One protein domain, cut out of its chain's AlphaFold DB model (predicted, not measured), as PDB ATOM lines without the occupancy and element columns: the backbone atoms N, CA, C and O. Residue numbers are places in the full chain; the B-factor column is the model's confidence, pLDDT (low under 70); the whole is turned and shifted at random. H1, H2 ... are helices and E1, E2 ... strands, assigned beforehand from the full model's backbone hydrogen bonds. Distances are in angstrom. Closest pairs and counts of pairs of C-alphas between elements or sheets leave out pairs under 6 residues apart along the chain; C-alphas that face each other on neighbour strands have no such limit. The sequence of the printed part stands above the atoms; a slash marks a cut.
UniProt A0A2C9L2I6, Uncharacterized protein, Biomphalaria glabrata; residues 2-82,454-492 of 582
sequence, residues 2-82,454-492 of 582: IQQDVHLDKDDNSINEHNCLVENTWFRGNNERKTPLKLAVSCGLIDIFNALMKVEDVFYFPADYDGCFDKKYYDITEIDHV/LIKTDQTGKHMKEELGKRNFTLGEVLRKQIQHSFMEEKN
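Overview. This is residues 2 to 82 and 454 to 492 of the 582 residues of an uncharacterized protein of Biomphalaria glabrata (UniProt A0A2C9L2I6). A small body, made of a three-stranded antiparallel sheet and a short helical hairpin of H2 and H3, has two long helical arms that reach away from it. Residues 462 to 492 of H4 stick out beyond the sheet as the longer arm, and residues 2 to 17, of which 5 to 17 belong to H1, stick out as the other. The printed part has 120 residues with four named helices and three named strands, in the order H1, H2, H3, E1, E2, E3, H4; the sheet's order is E1, E2, E3, and the class is mostly helix. The whole is extended, with a radius of gyration of the C-alphas of 25.5 A and spans of 85 by 48 by 25 A.

Arrangement. Begin with H1, residues 5 to 26, which touches no helix. It is close to but not clearly touching H2, residues 36 to 42; their closest C-alphas, of Trp 26 and Pro 36, are 6.6 A apart. Past a tight link, H2 forms a helical hairpin with H3, residues 46 to 52: they touch at a shallow tilt of 14 degrees, opposite ways, with the closest C-alphas, of Ala 40 and Phe 49, 5.7 A apart. Next come E1, residues 60 to 62, and E2, residues 69 to 75, an antiparallel hairpin at 151 degrees; look for N 61 and O 73 within hydrogen-bond range at 2.9 A. On the other side of E2, the inner strand, find E3, residues 454 to 458, antiparallel to it, with N 455 and O 72 at 2.8 A. A tight link leads to H4, residues 459 to 492, which is on the sheet only just, with 5 pairs of C-alphas within 10 A, and only grazes it with residues 459 to 461. H1, H2 and H3 are not on the sheet. In H2, H3 and H4 every O i to N i+4 pair is within hydrogen-bond range; in H1, 17 of 18 are.

Along the chain. Find C-alpha 5 at (19.700, 33.758, -76.440); from there H1 runs 31.8 A to C-alpha 26. H2 and H3 each span 9.8 A. E1 spans 6.6 A, E2 19.2 A and E3 12.9 A; E2 begins at C-alpha 69, (17.950, 36.532, -41.145). H4 runs 49.0 A and ends at C-alpha 492, (-8.977, 58.950, 1.107).

Size, cuts and confidence. The C-alphas of Ile 2 and Asn 492, the two farthest apart, are 90.5 A from each other. Without the stretches that stand free, the body spans 46 by 29 by 24 A. Residues 83 to 453 are not printed, and C-alphas 82 and 454 are 16.9 A apart across this cut. Of the links that are printed whole, none is long. The mean pLDDT of the printed part is 73.1; look for values under 70 at residues 2 to 20, 64 to 68, 459 to 465, 486 to 488 and 490 to 492.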
ATOM      1  N   ILE A   2      15.583  29.519 -80.644       34.47
ATOM      2  CA  ILE A   2      16.417  30.693 -81.024       34.47
ATOM      3  C   ILE A   2      15.968  31.980 -80.285       34.47
ATOM      4  O   ILE A   2      16.570  33.037 -80.403       34.47
ATOM      5  N   GLN A   3      14.915  31.910 -79.465       29.70
ATOM      6  CA  GLN A   3      14.307  33.092 -78.837       29.70
ATOM      7  C   GLN A   3      14.744  33.317 -77.378       29.70
ATOM      8  O   GLN A   3      14.256  34.238 -76.735       29.70
ATOM      9  N   GLN A   4      15.658  32.484 -76.864       33.91
ATOM     10  CA  GLN A   4      16.147  32.543 -75.480       33.91
ATOM     11  C   GLN A   4      17.548  33.177 -75.367       33.91
ATOM     12  O   GLN A   4      17.847  33.769 -74.336       33.91
ATOM     13  N   ASP A   5      18.347  33.170 -76.441       32.19
ATOM     14  CA  ASP A   5      19.700  33.758 -76.440       32.19
ATOM     15  C   ASP A   5      19.697  35.287 -76.621       32.19
ATOM     16  O   ASP A   5      20.536  35.986 -76.065       32.19
ATOM     17  N   VAL A   6      18.697  35.850 -77.310       37.59
ATOM     18  CA  VAL A   6      18.604  37.312 -77.536       37.59
ATOM     19  C   VAL A   6      18.191  38.078 -76.269       37.59
ATOM     20  O   VAL A   6      18.438  39.280 -76.163       37.59
ATOM     21  N   HIS A   7      17.555  37.407 -75.302       34.62
ATOM     22  CA  HIS A   7      17.154  38.047 -74.046       34.62
ATOM     23  C   HIS A   7      18.314  38.142 -73.046       34.62
ATOM     24  O   HIS A   7      18.430  39.157 -72.367       34.62
ATOM     25  N   LEU A   8      19.210  37.149 -73.031       38.91
ATOM     26  CA  LEU A   8      20.411  37.143 -72.187       38.91
ATOM     27  C   LEU A   8      21.439  38.198 -72.636       38.91
ATOM     28  O   LEU A   8      21.970  38.921 -71.799       38.91
ATOM     29  N   ASP A   9      21.641  38.371 -73.947       38.56
ATOM     30  CA  ASP A   9      22.580  39.371 -74.492       38.56
ATOM     31  C   ASP A   9      22.121  40.829 -74.279       38.56
ATOM     32  O   ASP A   9      22.938  41.747 -74.148       38.56
ATOM     33  N   LYS A  10      20.803  41.077 -74.234       39.62
ATOM     34  CA  LYS A  10      20.255  42.409 -73.923       39.62
ATOM     35  C   LYS A  10      20.400  42.759 -72.447       39.62
ATOM     36  O   LYS A  10      20.728  43.905 -72.134       39.62
ATOM     37  N   ASP A  11      20.191  41.784 -71.567       50.00
ATOM     38  CA  ASP A  11      20.337  41.981 -70.128       50.00
ATOM     39  C   ASP A  11      21.810  42.236 -69.771       50.00
ATOM     40  O   ASP A  11      22.094  43.217 -69.085       50.00
ATOM     41  N   ASP A  12      22.761  41.487 -70.342       52.94
ATOM     42  CA  ASP A  12      24.200  41.703 -70.116       52.94
ATOM     43  C   ASP A  12      24.700  43.067 -70.627       52.94
ATOM     44  O   ASP A  12      25.497  43.728 -69.953       52.94
ATOM     45  N   ASN A  13      24.213  43.546 -71.779       56.50
ATOM     46  CA  ASN A  13      24.551  44.890 -72.266       56.50
ATOM     47  C   ASN A  13      23.953  46.000 -71.390       56.50
ATOM     48  O   ASN A  13      24.650  46.970 -71.088       56.50
ATOM     49  N   SER A  14      22.709  45.848 -70.927       57.91
ATOM     50  CA  SER A  14      22.074  46.825 -70.031       57.91
ATOM     51  C   SER A  14      22.748  46.884 -68.652       57.91
ATOM     52  O   SER A  14      22.949  47.968 -68.099       57.91
ATOM     53  N   ILE A  15      23.182  45.734 -68.123       60.44
ATOM     54  CA  ILE A  15      23.928  45.626 -66.864       60.44
ATOM     55  C   ILE A  15      25.311  46.275 -67.015       60.44
ATOM     56  O   ILE A  15      25.769  46.977 -66.112       60.44
ATOM     57  N   ASN A  16      25.974  46.101 -68.162       62.28
ATOM     58  CA  ASN A  16      27.250  46.761 -68.444       62.28
ATOM     59  C   ASN A  16      27.103  48.287 -68.592       62.28
ATOM     60  O   ASN A  16      27.946  49.021 -68.072       62.28
ATOM     61  N   GLU A  17      26.036  48.782 -69.230       64.69
ATOM     62  CA  GLU A  17      25.736  50.221 -69.291       64.69
ATOM     63  C   GLU A  17      25.444  50.808 -67.906       64.69
ATOM     64  O   GLU A  17      26.000  51.851 -67.550       64.69
ATOM     65  N   HIS A  18      24.635  50.122 -67.093       68.12
ATOM     66  CA  HIS A  18      24.343  50.542 -65.724       68.12
ATOM     67  C   HIS A  18      25.616  50.601 -64.869       68.12
ATOM     68  O   HIS A  18      25.897  51.626 -64.245       68.12
ATOM     69  N   ASN A  19      26.445  49.553 -64.908       68.44
ATOM     70  CA  ASN A  19      27.722  49.513 -64.194       68.44
ATOM     71  C   ASN A  19      28.669  50.645 -64.634       68.44
ATOM     72  O   ASN A  19      29.301  51.281 -63.790       68.44
ATOM     73  N   CYS A  20      28.722  50.952 -65.934       66.38
ATOM     74  CA  CYS A  20      29.525  52.049 -66.480       66.38
ATOM     75  C   CYS A  20      29.028  53.429 -66.005       66.38
ATOM     76  O   CYS A  20      29.826  54.301 -65.650       66.38
ATOM     77  N   LEU A  21      27.709  53.636 -65.949       72.69
ATOM     78  CA  LEU A  21      27.110  54.869 -65.430       72.69
ATOM     79  C   LEU A  21      27.386  55.046 -63.935       72.69
ATOM     80  O   LEU A  21      27.777  56.137 -63.511       72.69
ATOM     81  N   VAL A  22      27.226  53.984 -63.144       76.00
ATOM     82  CA  VAL A  22      27.494  53.995 -61.701       76.00
ATOM     83  C   VAL A  22      28.968  54.304 -61.425       76.00
ATOM     84  O   VAL A  22      29.273  55.162 -60.594       76.00
ATOM     85  N   GLU A  23      29.890  53.686 -62.165       73.75
ATOM     86  CA  GLU A  23      31.327  53.925 -62.004       73.75
ATOM     87  C   GLU A  23      31.729  55.364 -62.353       73.75
ATOM     88  O   GLU A  23      32.466  56.010 -61.599       73.75
ATOM     89  N   ASN A  24      31.167  55.917 -63.431       73.81
ATOM     90  CA  ASN A  24      31.452  57.283 -63.875       73.81
ATOM     91  C   ASN A  24      30.851  58.379 -62.978       73.81
ATOM     92  O   ASN A  24      31.350  59.509 -62.987       73.81
ATOM     93  N   THR A  25      29.806  58.068 -62.207       78.50
ATOM     94  CA  THR A  25      29.089  59.037 -61.359       78.50
ATOM     95  C   THR A  25      29.478  58.938 -59.886       78.50
ATOM     96  O   THR A  25      29.893  59.936 -59.293       78.50
ATOM     97  N   TRP A  26      29.398  57.748 -59.289       80.94
ATOM     98  CA  TRP A  26      29.556  57.557 -57.843       80.94
ATOM     99  C   TRP A  26      30.981  57.220 -57.416       80.94
ATOM    100  O   TRP A  26      31.363  57.512 -56.281       80.94
ATOM    101  N   PHE A  27      31.791  56.647 -58.309       82.00
ATOM    102  CA  PHE A  27      33.160  56.220 -57.994       82.00
ATOM    103  C   PHE A  27      34.239  57.121 -58.600       82.00
ATOM    104  O   PHE A  27      35.437  56.911 -58.379       82.00
ATOM    105  N   ARG A  28      33.836  58.197 -59.282       80.25
ATOM    106  CA  ARG A  28      34.763  59.190 -59.817       80.25
ATOM    107  C   ARG A  28      35.363  60.040 -58.695       80.25
ATOM    108  O   ARG A  28      34.668  60.717 -57.939       80.25
ATOM    109  N   GLY A  29      36.688  59.998 -58.583       78.81
ATOM    110  CA  GLY A  29      37.434  60.825 -57.639       78.81
ATOM    111  C   GLY A  29      37.584  62.270 -58.120       78.81
ATOM    112  O   GLY A  29      37.734  62.524 -59.312       78.81
ATOM    113  N   ASN A  30      37.610  63.213 -57.179       81.75
ATOM    114  CA  ASN A  30      38.022  64.595 -57.443       81.75
ATOM    115  C   ASN A  30      39.547  64.703 -57.703       81.75
ATOM    116  O   ASN A  30      40.266  63.701 -57.690       81.75
ATOM    117  N   ASN A  31      40.077  65.922 -57.860       78.56
ATOM    118  CA  ASN A  31      41.522  66.170 -58.045       78.56
ATOM    119  C   ASN A  31      42.398  65.600 -56.906       78.56
ATOM    120  O   ASN A  31      43.568  65.283 -57.112       78.56
ATOM    121  N   GLU A  32      41.830  65.406 -55.712       71.81
ATOM    122  CA  GLU A  32      42.482  64.773 -54.558       71.81
ATOM    123  C   GLU A  32      42.250  63.250 -54.473       71.81
ATOM    124  O   GLU A  32      42.610  62.619 -53.473       71.81
ATOM    125  N   ARG A  33      41.646  62.642 -55.504       74.88
ATOM    126  CA  ARG A  33      41.236  61.228 -55.576       74.88
ATOM    127  C   ARG A  33      40.241  60.807 -54.482       74.88
ATOM    128  O   ARG A  33      40.215  59.642 -54.073       74.88
ATOM    129  N   LYS A  34      39.421  61.739 -53.990       79.88
ATOM    130  CA  LYS A  34      38.321  61.463 -53.057       79.88
ATOM    131  C   LYS A  34      37.016  61.296 -53.834       79.88
ATOM    132  O   LYS A  34      36.645  62.174 -54.606       79.88
ATOM    133  N   THR A  35      36.346  60.172 -53.616       87.00
ATOM    134  CA  THR A  35      34.985  59.882 -54.091       87.00
ATOM    135  C   THR A  35      33.954  60.631 -53.233       87.00
ATOM    136  O   THR A  35      34.303  61.067 -52.129       87.00
ATOM    137  N   PRO A  36      32.692  60.770 -53.679       87.69
ATOM    138  CA  PRO A  36      31.607  61.358 -52.887       87.69
ATOM    139  C   PRO A  36      31.512  60.786 -51.464       87.69
ATOM    140  O   PRO A  36      31.411  61.539 -50.495       87.69
ATOM    141  N   LEU A  37      31.668  59.464 -51.316       87.62
ATOM    142  CA  LEU A  37      31.652  58.794 -50.014       87.62
ATOM    143  C   LEU A  37      32.834  59.218 -49.120       87.62
ATOM    144  O   LEU A  37      32.660  59.524 -47.940       87.62
ATOM    145  N   LYS A  38      34.046  59.305 -49.683       86.94
ATOM    146  CA  LYS A  38      35.242  59.786 -48.966       86.94
ATOM    147  C   LYS A  38      35.150  61.267 -48.606       86.94
ATOM    148  O   LYS A  38      35.654  61.674 -47.558       86.94
ATOM    149  N   LEU A  39      34.520  62.074 -49.458       86.94
ATOM    150  CA  LEU A  39      34.287  63.494 -49.209       86.94
ATOM    151  C   LEU A  39      33.346  63.700 -48.025       86.94
ATOM    152  O   LEU A  39      33.697  64.460 -47.123       86.94
ATOM    153  N   ALA A  40      32.230  62.963 -47.974       87.62
ATOM    154  CA  ALA A  40      31.285  63.008 -46.857       87.62
ATOM    155  C   ALA A  40      31.981  62.753 -45.509       87.62
ATOM    156  O   ALA A  40      31.793  63.510 -44.557       87.62
ATOM    157  N   VAL A  41      32.874  61.758 -45.455       85.25
ATOM    158  CA  VAL A  41      33.680  61.462 -44.258       85.25
ATOM    159  C   VAL A  41      34.672  62.585 -43.953       85.25
ATOM    160  O   VAL A  41      34.798  62.995 -42.801       85.25
ATOM    161  N   SER A  42      35.364  63.119 -44.965       82.31
ATOM    162  CA  SER A  42      36.344  64.195 -44.760       82.31
ATOM    163  C   SER A  42      35.722  65.508 -44.272       82.31
ATOM    164  O   SER A  42      36.374  66.241 -43.533       82.31
ATOM    165  N   CYS A  43      34.467  65.769 -44.643       84.56
ATOM    166  CA  CYS A  43      33.697  66.933 -44.206       84.56
ATOM    167  C   CYS A  43      32.909  66.683 -42.907       84.56
ATOM    168  O   CYS A  43      32.307  67.613 -42.384       84.56
ATOM    169  N   GLY A  44      32.890  65.451 -42.381       84.00
ATOM    170  CA  GLY A  44      32.144  65.108 -41.167       84.00
ATOM    171  C   GLY A  44      30.621  65.022 -41.345       84.00
ATOM    172  O   GLY A  44      29.890  65.113 -40.363       84.00
ATOM    173  N   LEU A  45      30.131  64.840 -42.575       89.44
ATOM    174  CA  LEU A  45      28.703  64.831 -42.912       89.44
ATOM    175  C   LEU A  45      28.124  63.411 -42.805       89.44
ATOM    176  O   LEU A  45      28.108  62.651 -43.778       89.44
ATOM    177  N   ILE A  46      27.651  63.048 -41.609       88.25
ATOM    178  CA  ILE A  46      27.114  61.707 -41.324       88.25
ATOM    179  C   ILE A  46      25.804  61.411 -42.065       88.25
ATOM    180  O   ILE A  46      25.612  60.289 -42.528       88.25
ATOM    181  N   ASP A  47      24.926  62.400 -42.227       89.62
ATOM    182  CA  ASP A  47      23.614  62.192 -42.851       89.62
ATOM    183  C   ASP A  47      23.754  61.835 -44.329       89.62
ATOM    184  O   ASP A  47      23.140  60.881 -44.803       89.62
ATOM    185  N   ILE A  48      24.651  62.533 -45.032       89.75
ATOM    186  CA  ILE A  48      24.996  62.237 -46.425       89.75
ATOM    187  C   ILE A  48      25.643  60.858 -46.524       89.75
ATOM    188  O   ILE A  48      25.284  60.077 -47.399       89.75
ATOM    189  N   PHE A  49      26.564  60.524 -45.617       89.88
ATOM    190  CA  PHE A  49      27.177  59.197 -45.591       89.88
ATOM    191  C   PHE A  49      26.128  58.089 -45.421       89.88
ATOM    192  O   PHE A  49      26.121  57.123 -46.178       89.88
ATOM    193  N   ASN A  50      25.201  58.246 -44.476       89.31
ATOM    194  CA  ASN A  50      24.128  57.281 -44.246       89.31
ATOM    195  C   ASN A  50      23.142  57.208 -45.416       89.31
ATOM    196  O   ASN A  50      22.628  56.127 -45.694       89.31
ATOM    197  N   ALA A  51      22.873  58.327 -46.094       88.88
ATOM    198  CA  ALA A  51      22.049  58.352 -47.296       88.88
ATOM    199  C   ALA A  51      22.728  57.599 -48.450       88.88
ATOM    200  O   ALA A  51      22.103  56.734 -49.054       88.88
ATOM    201  N   LEU A  52      24.022  57.845 -48.691       88.25
ATOM    202  CA  LEU A  52      24.807  57.153 -49.720       88.25
ATOM    203  C   LEU A  52      24.875  55.644 -49.469       88.25
ATOM    204  O   LEU A  52      24.654  54.857 -50.382       88.25
ATOM    205  N   MET A  53      25.102  55.226 -48.222       86.56
ATOM    206  CA  MET A  53      25.158  53.804 -47.857       86.56
ATOM    207  C   MET A  53      23.803  53.079 -47.949       86.56
ATOM    208  O   MET A  53      23.764  51.865 -47.766       86.56
ATOM    209  N   LYS A  54      22.701  53.799 -48.200       87.00
ATOM    210  CA  LYS A  54      21.361  53.238 -48.439       87.00
ATOM    211  C   LYS A  54      20.973  53.208 -49.918       87.00
ATOM    212  O   LYS A  54      19.901  52.699 -50.223       87.00
ATOM    213  N   VAL A  55      21.796  53.754 -50.815       85.62
ATOM    214  CA  VAL A  55      21.509  53.749 -52.255       85.62
ATOM    215  C   VAL A  55      21.602  52.315 -52.775       85.62
ATOM    216  O   VAL A  55      22.684  51.711 -52.760       85.62
ATOM    217  N   GLU A  56      20.451  51.791 -53.195       82.56
ATOM    218  CA  GLU A  56      20.306  50.471 -53.813       82.56
ATOM    219  C   GLU A  56      21.106  50.387 -55.118       82.56
ATOM    220  O   GLU A  56      21.291  51.388 -55.810       82.56
ATOM    221  N   ASP A  57      21.646  49.200 -55.391       76.81
ATOM    222  CA  ASP A  57      22.447  48.850 -56.572       76.81
ATOM    223  C   ASP A  57      23.755  49.650 -56.763       76.81
ATOM    224  O   ASP A  57      24.480  49.460 -57.739       76.81
ATOM    225  N   VAL A  58      24.124  50.495 -55.791       80.75
ATOM    226  CA  VAL A  58      25.400  51.233 -55.775       80.75
ATOM    227  C   VAL A  58      26.268  50.814 -54.592       80.75
ATOM    228  O   VAL A  58      27.358  50.275 -54.774       80.75
ATOM    229  N   PHE A  59      25.800  51.060 -53.364       82.06
ATOM    230  CA  PHE A  59      26.528  50.717 -52.132       82.06
ATOM    231  C   PHE A  59      25.829  49.631 -51.313       82.06
ATOM    232  O   PHE A  59      26.470  48.996 -50.468       82.06
ATOM    233  N   TYR A  60      24.532  49.430 -51.548       83.81
ATOM    234  CA  TYR A  60      23.670  48.513 -50.822       83.81
ATOM    235  C   TYR A  60      22.968  47.559 -51.787       83.81
ATOM    236  O   TYR A  60      22.331  47.992 -52.740       83.81
ATOM    237  N   PHE A  61      23.065  46.261 -51.504       82.12
ATOM    238  CA  PHE A  61      22.460  45.209 -52.311       82.12
ATOM    239  C   PHE A  61      21.655  44.279 -51.389       82.12
ATOM    240  O   PHE A  61      22.251  43.521 -50.603       82.12
ATOM    241  N   PRO A  62      20.311  44.346 -51.421       77.75
ATOM    242  CA  PRO A  62      19.466  43.448 -50.644       77.75
ATOM    243  C   PRO A  62      19.565  42.027 -51.212       77.75
ATOM    244  O   PRO A  62      19.417  41.832 -52.416       77.75
ATOM    245  N   ALA A  63      19.822  41.036 -50.357       73.44
ATOM    246  CA  ALA A  63      19.803  39.627 -50.744       73.44
ATOM    247  C   ALA A  63      18.570  38.910 -50.191       73.44
ATOM    248  O   ALA A  63      17.910  39.409 -49.279       73.44
ATOM    249  N   ASP A  64      18.278  37.733 -50.751       66.50
ATOM    250  CA  ASP A  64      17.080  36.962 -50.424       66.50
ATOM    251  C   ASP A  64      16.938  36.698 -48.917       66.50
ATOM    252  O   ASP A  64      17.904  36.429 -48.190       66.50
ATOM    253  N   TYR A  65      15.691  36.788 -48.455       64.81
ATOM    254  CA  TYR A  65      15.305  36.570 -47.069       64.81
ATOM    255  C   TYR A  65      15.229  35.067 -46.767       64.81
ATOM    256  O   TYR A  65      14.336  34.373 -47.243       64.81
ATOM    257  N   ASP A  66      16.124  34.567 -45.912       63.16
ATOM    258  CA  ASP A  66      16.169  33.152 -45.497       63.16
ATOM    259  C   ASP A  66      15.117  32.802 -44.409       63.16
ATOM    260  O   ASP A  66      15.268  31.820 -43.683       63.16
ATOM    261  N   GLY A  67      14.086  33.624 -44.186       64.38
ATOM    262  CA  GLY A  67      13.048  33.371 -43.168       64.38
ATOM    263  C   GLY A  67      13.427  33.731 -41.720       64.38
ATOM    264  O   GLY A  67      12.548  33.990 -40.906       64.38
ATOM    265  N   CYS A  68      14.722  33.771 -41.385       64.56
ATOM    266  CA  CYS A  68      15.228  34.044 -40.026       64.56
ATOM    267  C   CYS A  68      16.223  35.222 -39.973       64.56
ATOM    268  O   CYS A  68      16.281  35.972 -38.999       64.56
ATOM    269  N   PHE A  69      16.979  35.443 -41.052       71.12
ATOM    270  CA  PHE A  69      17.950  36.532 -41.145       71.12
ATOM    271  C   PHE A  69      17.749  37.317 -42.431       71.12
ATOM    272  O   PHE A  69      17.660  36.745 -43.515       71.12
ATOM    273  N   ASP A  70      17.757  38.635 -42.293       77.06
ATOM    274  CA  ASP A  70      17.801  39.561 -43.414       77.06
ATOM    275  C   ASP A  70      19.276  39.787 -43.786       77.06
ATOM    276  O   ASP A  70      20.082  40.246 -42.957       77.06
ATOM    277  N   LYS A  71      19.641  39.335 -44.991       80.44
ATOM    278  CA  LYS A  71      21.002  39.333 -45.535       80.44
ATOM    279  C   LYS A  71      21.205  40.569 -46.401       80.44
ATOM    280  O   LYS A  71      20.527  40.760 -47.403       80.44
ATOM    281  N   LYS A  72      22.198  41.378 -46.044       84.56
ATOM    282  CA  LYS A  72      22.505  42.636 -46.730       84.56
ATOM    283  C   LYS A  72      23.954  42.647 -47.172       84.56
ATOM    284  O   LYS A  72      24.837  42.457 -46.334       84.56
ATOM    285  N   TYR A  73      24.200  42.875 -48.458       83.81
ATOM    286  CA  TYR A  73      25.551  43.065 -48.971       83.81
ATOM    287  C   TYR A  73      25.848  44.555 -49.100       83.81
ATOM    288  O   TYR A  73      25.056  45.319 -49.648       83.81
ATOM    289  N   TYR A  74      27.001  44.960 -48.579       86.31
ATOM    290  CA  TYR A  74      27.501  46.327 -48.682       86.31
ATOM    291  C   TYR A  74      28.837  46.344 -49.403       86.31
ATOM    292  O   TYR A  74      29.706  45.523 -49.096       86.31
ATOM    293  N   ASP A  75      29.027  47.301 -50.305       85.69
ATOM    294  CA  ASP A  75      30.330  47.543 -50.919       85.69
ATOM    295  C   ASP A  75      31.295  48.140 -49.883       85.69
ATOM    296  O   ASP A  75      31.067  49.208 -49.310       85.69
ATOM    297  N   ILE A  76      32.391  47.426 -49.621       85.81
ATOM    298  CA  ILE A  76      33.429  47.829 -48.663       85.81
ATOM    299  C   ILE A  76      34.745  48.204 -49.344       85.81
ATOM    300  O   ILE A  76      35.734  48.462 -48.652       85.81
ATOM    301  N   THR A  77      34.774  48.261 -50.676       83.38
ATOM    302  CA  THR A  77      35.976  48.527 -51.477       83.38
ATOM    303  C   THR A  77      36.624  49.856 -51.106       83.38
ATOM    304  O   THR A  77      37.841  49.941 -51.010       83.38
ATOM    305  N   GLU A  78      35.831  50.894 -50.834       83.06
ATOM    306  CA  GLU A  78      36.336  52.215 -50.424       83.06
ATOM    307  C   GLU A  78      36.472  52.377 -48.906       83.06
ATOM    308  O   GLU A  78      37.146  53.298 -48.425       83.06
ATOM    309  N   ILE A  79      35.826  51.486 -48.152       84.94
ATOM    310  CA  ILE A  79      35.810  51.524 -46.694       84.94
ATOM    311  C   ILE A  79      37.105  50.934 -46.144       84.94
ATOM    312  O   ILE A  79      37.753  51.543 -45.292       84.94
ATOM    313  N   ASP A  80      37.502  49.774 -46.660       84.38
ATOM    314  CA  ASP A  80      38.655  49.020 -46.197       84.38
ATOM    315  C   ASP A  80      39.903  49.262 -47.064       84.38
ATOM    316  O   ASP A  80      39.892  49.086 -48.281       84.38
ATOM    317  N   HIS A  81      41.025  49.621 -46.435       77.25
ATOM    318  CA  HIS A  81      42.282  49.932 -47.131       77.25
ATOM    319  C   HIS A  81      42.939  48.745 -47.829       77.25
ATOM    320  O   HIS A  81      43.718  48.962 -48.756       77.25
ATOM    321  N   VAL A  82      42.704  47.507 -47.386       77.75
ATOM    322  CA  VAL A  82      43.268  46.323 -48.047       77.75
ATOM    323  C   VAL A  82      42.512  46.058 -49.339       77.75
ATOM    324  O   VAL A  82      43.138  45.914 -50.385       77.75
ATOM    325  N   LEU A 454      28.893  40.825 -46.224       84.00
ATOM    326  CA  LEU A 454      27.589  40.340 -45.801       84.00
ATOM    327  C   LEU A 454      27.334  40.734 -44.342       84.00
ATOM    328  O   LEU A 454      28.043  40.302 -43.429       84.00
ATOM    329  N   ILE A 455      26.275  41.501 -44.117       83.75
ATOM    330  CA  ILE A 455      25.731  41.785 -42.793       83.75
ATOM    331  C   ILE A 455      24.433  40.994 -42.647       83.75
ATOM    332  O   ILE A 455      23.502  41.142 -43.436       83.75
ATOM    333  N   LYS A 456      24.388  40.122 -41.636       81.94
ATOM    334  CA  LYS A 456      23.186  39.370 -41.268       81.94
ATOM    335  C   LYS A 456      22.513  40.078 -40.104       81.94
ATOM    336  O   LYS A 456      23.096  40.164 -39.023       81.94
ATOM    337  N   THR A 457      21.298  40.558 -40.326       73.94
ATOM    338  CA  THR A 457      20.478  41.163 -39.273       73.94
ATOM    339  C   THR A 457      19.380  40.194 -38.845       73.94
ATOM    340  O   THR A 457      18.624  39.696 -39.674       73.94
ATOM    341  N   ASP A 458      19.313  39.896 -37.543       72.38
ATOM    342  CA  ASP A 458      18.225  39.112 -36.950       72.38
ATOM    343  C   ASP A 458      17.009  40.026 -36.746       72.38
ATOM    344  O   ASP A 458      16.964  40.839 -35.817       72.38
ATOM    345  N   GLN A 459      16.051  39.933 -37.666       66.94
ATOM    346  CA  GLN A 459      14.799  40.686 -37.596       66.94
ATOM    347  C   GLN A 459      13.860  40.100 -36.533       66.94
ATOM    348  O   GLN A 459      13.240  40.848 -35.779       66.94
ATOM    349  N   THR A 460      13.826  38.774 -36.397       58.66
ATOM    350  CA  THR A 460      13.028  38.032 -35.409       58.66
ATOM    351  C   THR A 460      13.386  38.391 -33.968       58.66
ATOM    352  O   THR A 460      12.508  38.695 -33.162       58.66
ATOM    353  N   GLY A 461      14.678  38.425 -33.635       61.12
ATOM    354  CA  GLY A 461      15.166  38.822 -32.316       61.12
ATOM    355  C   GLY A 461      14.977  40.311 -32.020       61.12
ATOM    356  O   GLY A 461      14.738  40.677 -30.868       61.12
ATOM    357  N   LYS A 462      15.039  41.181 -33.042       65.56
ATOM    358  CA  LYS A 462      14.695  42.608 -32.907       65.56
ATOM    359  C   LYS A 462      13.213  42.792 -32.599       65.56
ATOM    360  O   LYS A 462      12.901  43.439 -31.606       65.56
ATOM    361  N   HIS A 463      12.334  42.167 -33.381       65.25
ATOM    362  CA  HIS A 463      10.888  42.234 -33.180       65.25
ATOM    363  C   HIS A 463      10.489  41.677 -31.806       65.25
ATOM    364  O   HIS A 463       9.750  42.322 -31.072       65.25
ATOM    365  N   MET A 464      11.053  40.535 -31.386       61.75
ATOM    366  CA  MET A 464      10.819  39.998 -30.038       61.75
ATOM    367  C   MET A 464      11.296  40.935 -28.926       61.75
ATOM    368  O   MET A 464      10.603  41.071 -27.923       61.75
ATOM    369  N   LYS A 465      12.463  41.576 -29.068       69.06
ATOM    370  CA  LYS A 465      12.959  42.542 -28.072       69.06
ATOM    371  C   LYS A 465      12.111  43.803 -28.015       69.06
ATOM    372  O   LYS A 465      11.914  44.338 -26.931       69.06
ATOM    373  N   GLU A 466      11.630  44.273 -29.156       76.31
ATOM    374  CA  GLU A 466      10.752  45.434 -29.238       76.31
ATOM    375  C   GLU A 466       9.384  45.133 -28.612       76.31
ATOM    376  O   GLU A 466       8.886  45.920 -27.811       76.31
ATOM    377  N   GLU A 467       8.835  43.944 -28.868       72.75
ATOM    378  CA  GLU A 467       7.624  43.438 -28.216       72.75
ATOM    379  C   GLU A 467       7.816  43.236 -26.705       72.75
ATOM    380  O   GLU A 467       6.966  43.650 -25.916       72.75
ATOM    381  N   LEU A 468       8.948  42.673 -26.264       71.06
ATOM    382  CA  LEU A 468       9.281  42.585 -24.836       71.06
ATOM    383  C   LEU A 468       9.412  43.973 -24.200       71.06
ATOM    384  O   LEU A 468       8.958  44.179 -23.080       71.06
ATOM    385  N   GLY A 469      10.018  44.929 -24.906       71.31
ATOM    386  CA  GLY A 469      10.161  46.310 -24.453       71.31
ATOM    387  C   GLY A 469       8.809  47.004 -24.289       71.31
ATOM    388  O   GLY A 469       8.559  47.606 -23.247       71.31
ATOM    389  N   LYS A 470       7.903  46.853 -25.265       77.94
ATOM    390  CA  LYS A 470       6.522  47.361 -25.196       77.94
ATOM    391  C   LYS A 470       5.738  46.723 -24.048       77.94
ATOM    392  O   LYS A 470       5.049  47.434 -23.318       77.94
ATOM    393  N   ARG A 471       5.876  45.406 -23.839       70.69
ATOM    394  CA  ARG A 471       5.261  44.691 -22.704       70.69
ATOM    395  C   ARG A 471       5.810  45.151 -21.357       70.69
ATOM    396  O   ARG A 471       5.036  45.384 -20.439       70.69
ATOM    397  N   ASN A 472       7.121  45.337 -21.237       72.88
ATOM    398  CA  ASN A 472       7.732  45.812 -19.995       72.88
ATOM    399  C   ASN A 472       7.353  47.269 -19.696       72.88
ATOM    400  O   ASN A 472       7.100  47.609 -18.545       72.88
ATOM    401  N   PHE A 473       7.261  48.117 -20.724       79.06
ATOM    402  CA  PHE A 473       6.802  49.500 -20.585       79.06
ATOM    403  C   PHE A 473       5.335  49.573 -20.143       79.06
ATOM    404  O   PHE A 473       5.018  50.253 -19.171       79.06
ATOM    405  N   THR A 474       4.448  48.817 -20.797       76.94
ATOM    406  CA  THR A 474       3.024  48.749 -20.423       76.94
ATOM    407  C   THR A 474       2.821  48.154 -19.031       76.94
ATOM    408  O   THR A 474       2.041  48.696 -18.253       76.94
ATOM    409  N   LEU A 475       3.562  47.103 -18.667       74.56
ATOM    410  CA  LEU A 475       3.551  46.550 -17.311       74.56
ATOM    411  C   LEU A 475       4.022  47.584 -16.274       74.56
ATOM    412  O   LEU A 475       3.405  47.720 -15.219       74.56
ATOM    413  N   GLY A 476       5.064  48.355 -16.598       73.38
ATOM    414  CA  GLY A 476       5.547  49.465 -15.778       73.38
ATOM    415  C   GLY A 476       4.507  50.573 -15.593       73.38
ATOM    416  O   GLY A 476       4.316  51.047 -14.475       73.38
ATOM    417  N   GLU A 477       3.778  50.956 -16.645       79.94
ATOM    418  CA  GLU A 477       2.689  51.937 -16.543       79.94
ATOM    419  C   GLU A 477       1.504  51.430 -15.712       79.94
ATOM    420  O   GLU A 477       0.932  52.192 -14.928       79.94
ATOM    421  N   VAL A 478       1.139  50.152 -15.851       79.00
ATOM    422  CA  VAL A 478       0.067  49.527 -15.059       79.00
ATOM    423  C   VAL A 478       0.449  49.476 -13.581       79.00
ATOM    424  O   VAL A 478      -0.342  49.907 -12.740       79.00
ATOM    425  N   LEU A 479       1.677  49.051 -13.265       70.94
ATOM    426  CA  LEU A 479       2.211  49.070 -11.900       70.94
ATOM    427  C   LEU A 479       2.215  50.489 -11.325       70.94
ATOM    428  O   LEU A 479       1.773  50.699 -10.199       70.94
ATOM    429  N   ARG A 480       2.628  51.491 -12.110       73.56
ATOM    430  CA  ARG A 480       2.626  52.896 -11.678       73.56
ATOM    431  C   ARG A 480       1.213  53.404 -11.377       73.56
ATOM    432  O   ARG A 480       1.017  54.088 -10.377       73.56
ATOM    433  N   LYS A 481       0.222  53.033 -12.197       79.25
ATOM    434  CA  LYS A 481      -1.194  53.365 -11.964       79.25
ATOM    435  C   LYS A 481      -1.759  52.666 -10.726       79.25
ATOM    436  O   LYS A 481      -2.488  53.304  -9.976       79.25
ATOM    437  N   GLN A 482      -1.403  51.405 -10.471       77.38
ATOM    438  CA  GLN A 482      -1.815  50.687  -9.255       77.38
ATOM    439  C   GLN A 482      -1.174  51.265  -7.988       77.38
ATOM    440  O   GLN A 482      -1.859  51.449  -6.981       77.38
ATOM    441  N   ILE A 483       0.113  51.617  -8.042       74.25
ATOM    442  CA  ILE A 483       0.796  52.313  -6.943       74.25
ATOM    443  C   ILE A 483       0.120  53.669  -6.696       74.25
ATOM    444  O   ILE A 483      -0.166  54.031  -5.560       74.25
ATOM    445  N   GLN A 484      -0.230  54.405  -7.749       73.56
ATOM    446  CA  GLN A 484      -0.903  55.692  -7.591       73.56
ATOM    447  C   GLN A 484      -2.340  55.560  -7.060       73.56
ATOM    448  O   GLN A 484      -2.761  56.386  -6.255       73.56
ATOM    449  N   HIS A 485      -3.077  54.518  -7.455       74.81
ATOM    450  CA  HIS A 485      -4.409  54.227  -6.918       74.81
ATOM    451  C   HIS A 485      -4.355  53.867  -5.430       74.81
ATOM    452  O   HIS A 485      -5.107  54.436  -4.645       74.81
ATOM    453  N   SER A 486      -3.421  53.000  -5.029       68.31
ATOM    454  CA  SER A 486      -3.238  52.620  -3.620       68.31
ATOM    455  C   SER A 486      -2.833  53.813  -2.744       68.31
ATOM    456  O   SER A 486      -3.403  53.997  -1.671       68.31
ATOM    457  N   PHE A 487      -1.964  54.703  -3.235       67.19
ATOM    458  CA  PHE A 487      -1.658  55.967  -2.549       67.19
ATOM    459  C   PHE A 487      -2.874  56.905  -2.423       67.19
ATOM    460  O   PHE A 487      -3.007  57.629  -1.433       67.19
ATOM    461  N   MET A 488      -3.763  56.934  -3.422       67.81
ATOM    462  CA  MET A 488      -4.982  57.755  -3.384       67.81
ATOM    463  C   MET A 488      -6.045  57.161  -2.450       67.81
ATOM    464  O   MET A 488      -6.716  57.914  -1.743       67.81
ATOM    465  N   GLU A 489      -6.171  55.833  -2.388       72.00
ATOM    466  CA  GLU A 489      -7.025  55.136  -1.418       72.00
ATOM    467  C   GLU A 489      -6.545  55.349   0.020       72.00
ATOM    468  O   GLU A 489      -7.366  55.638   0.891       72.00
ATOM    469  N   GLU A 490      -5.231  55.303   0.266       69.19
ATOM    470  CA  GLU A 490      -4.649  55.587   1.582       69.19
ATOM    471  C   GLU A 490      -4.963  57.024   2.030       69.19
ATOM    472  O   GLU A 490      -5.493  57.236   3.124       69.19
ATOM    473  N   LYS A 491      -4.783  58.018   1.146       63.47
ATOM    474  CA  LYS A 491      -5.178  59.413   1.422       63.47
ATOM    475  C   LYS A 491      -6.678  59.579   1.672       63.47
ATOM    476  O   LYS A 491      -7.074  60.346   2.555       63.47
ATOM    477  N   ASN A 492      -7.528  58.888   0.914       66.25
ATOM    478  CA  ASN A 492      -8.977  58.950   1.107       66.25
ATOM    479  C   ASN A 492      -9.394  58.313   2.440       66.25
ATOM    480  O   ASN A 492     -10.226  58.884   3.153       66.25
TER     481      ASN A 492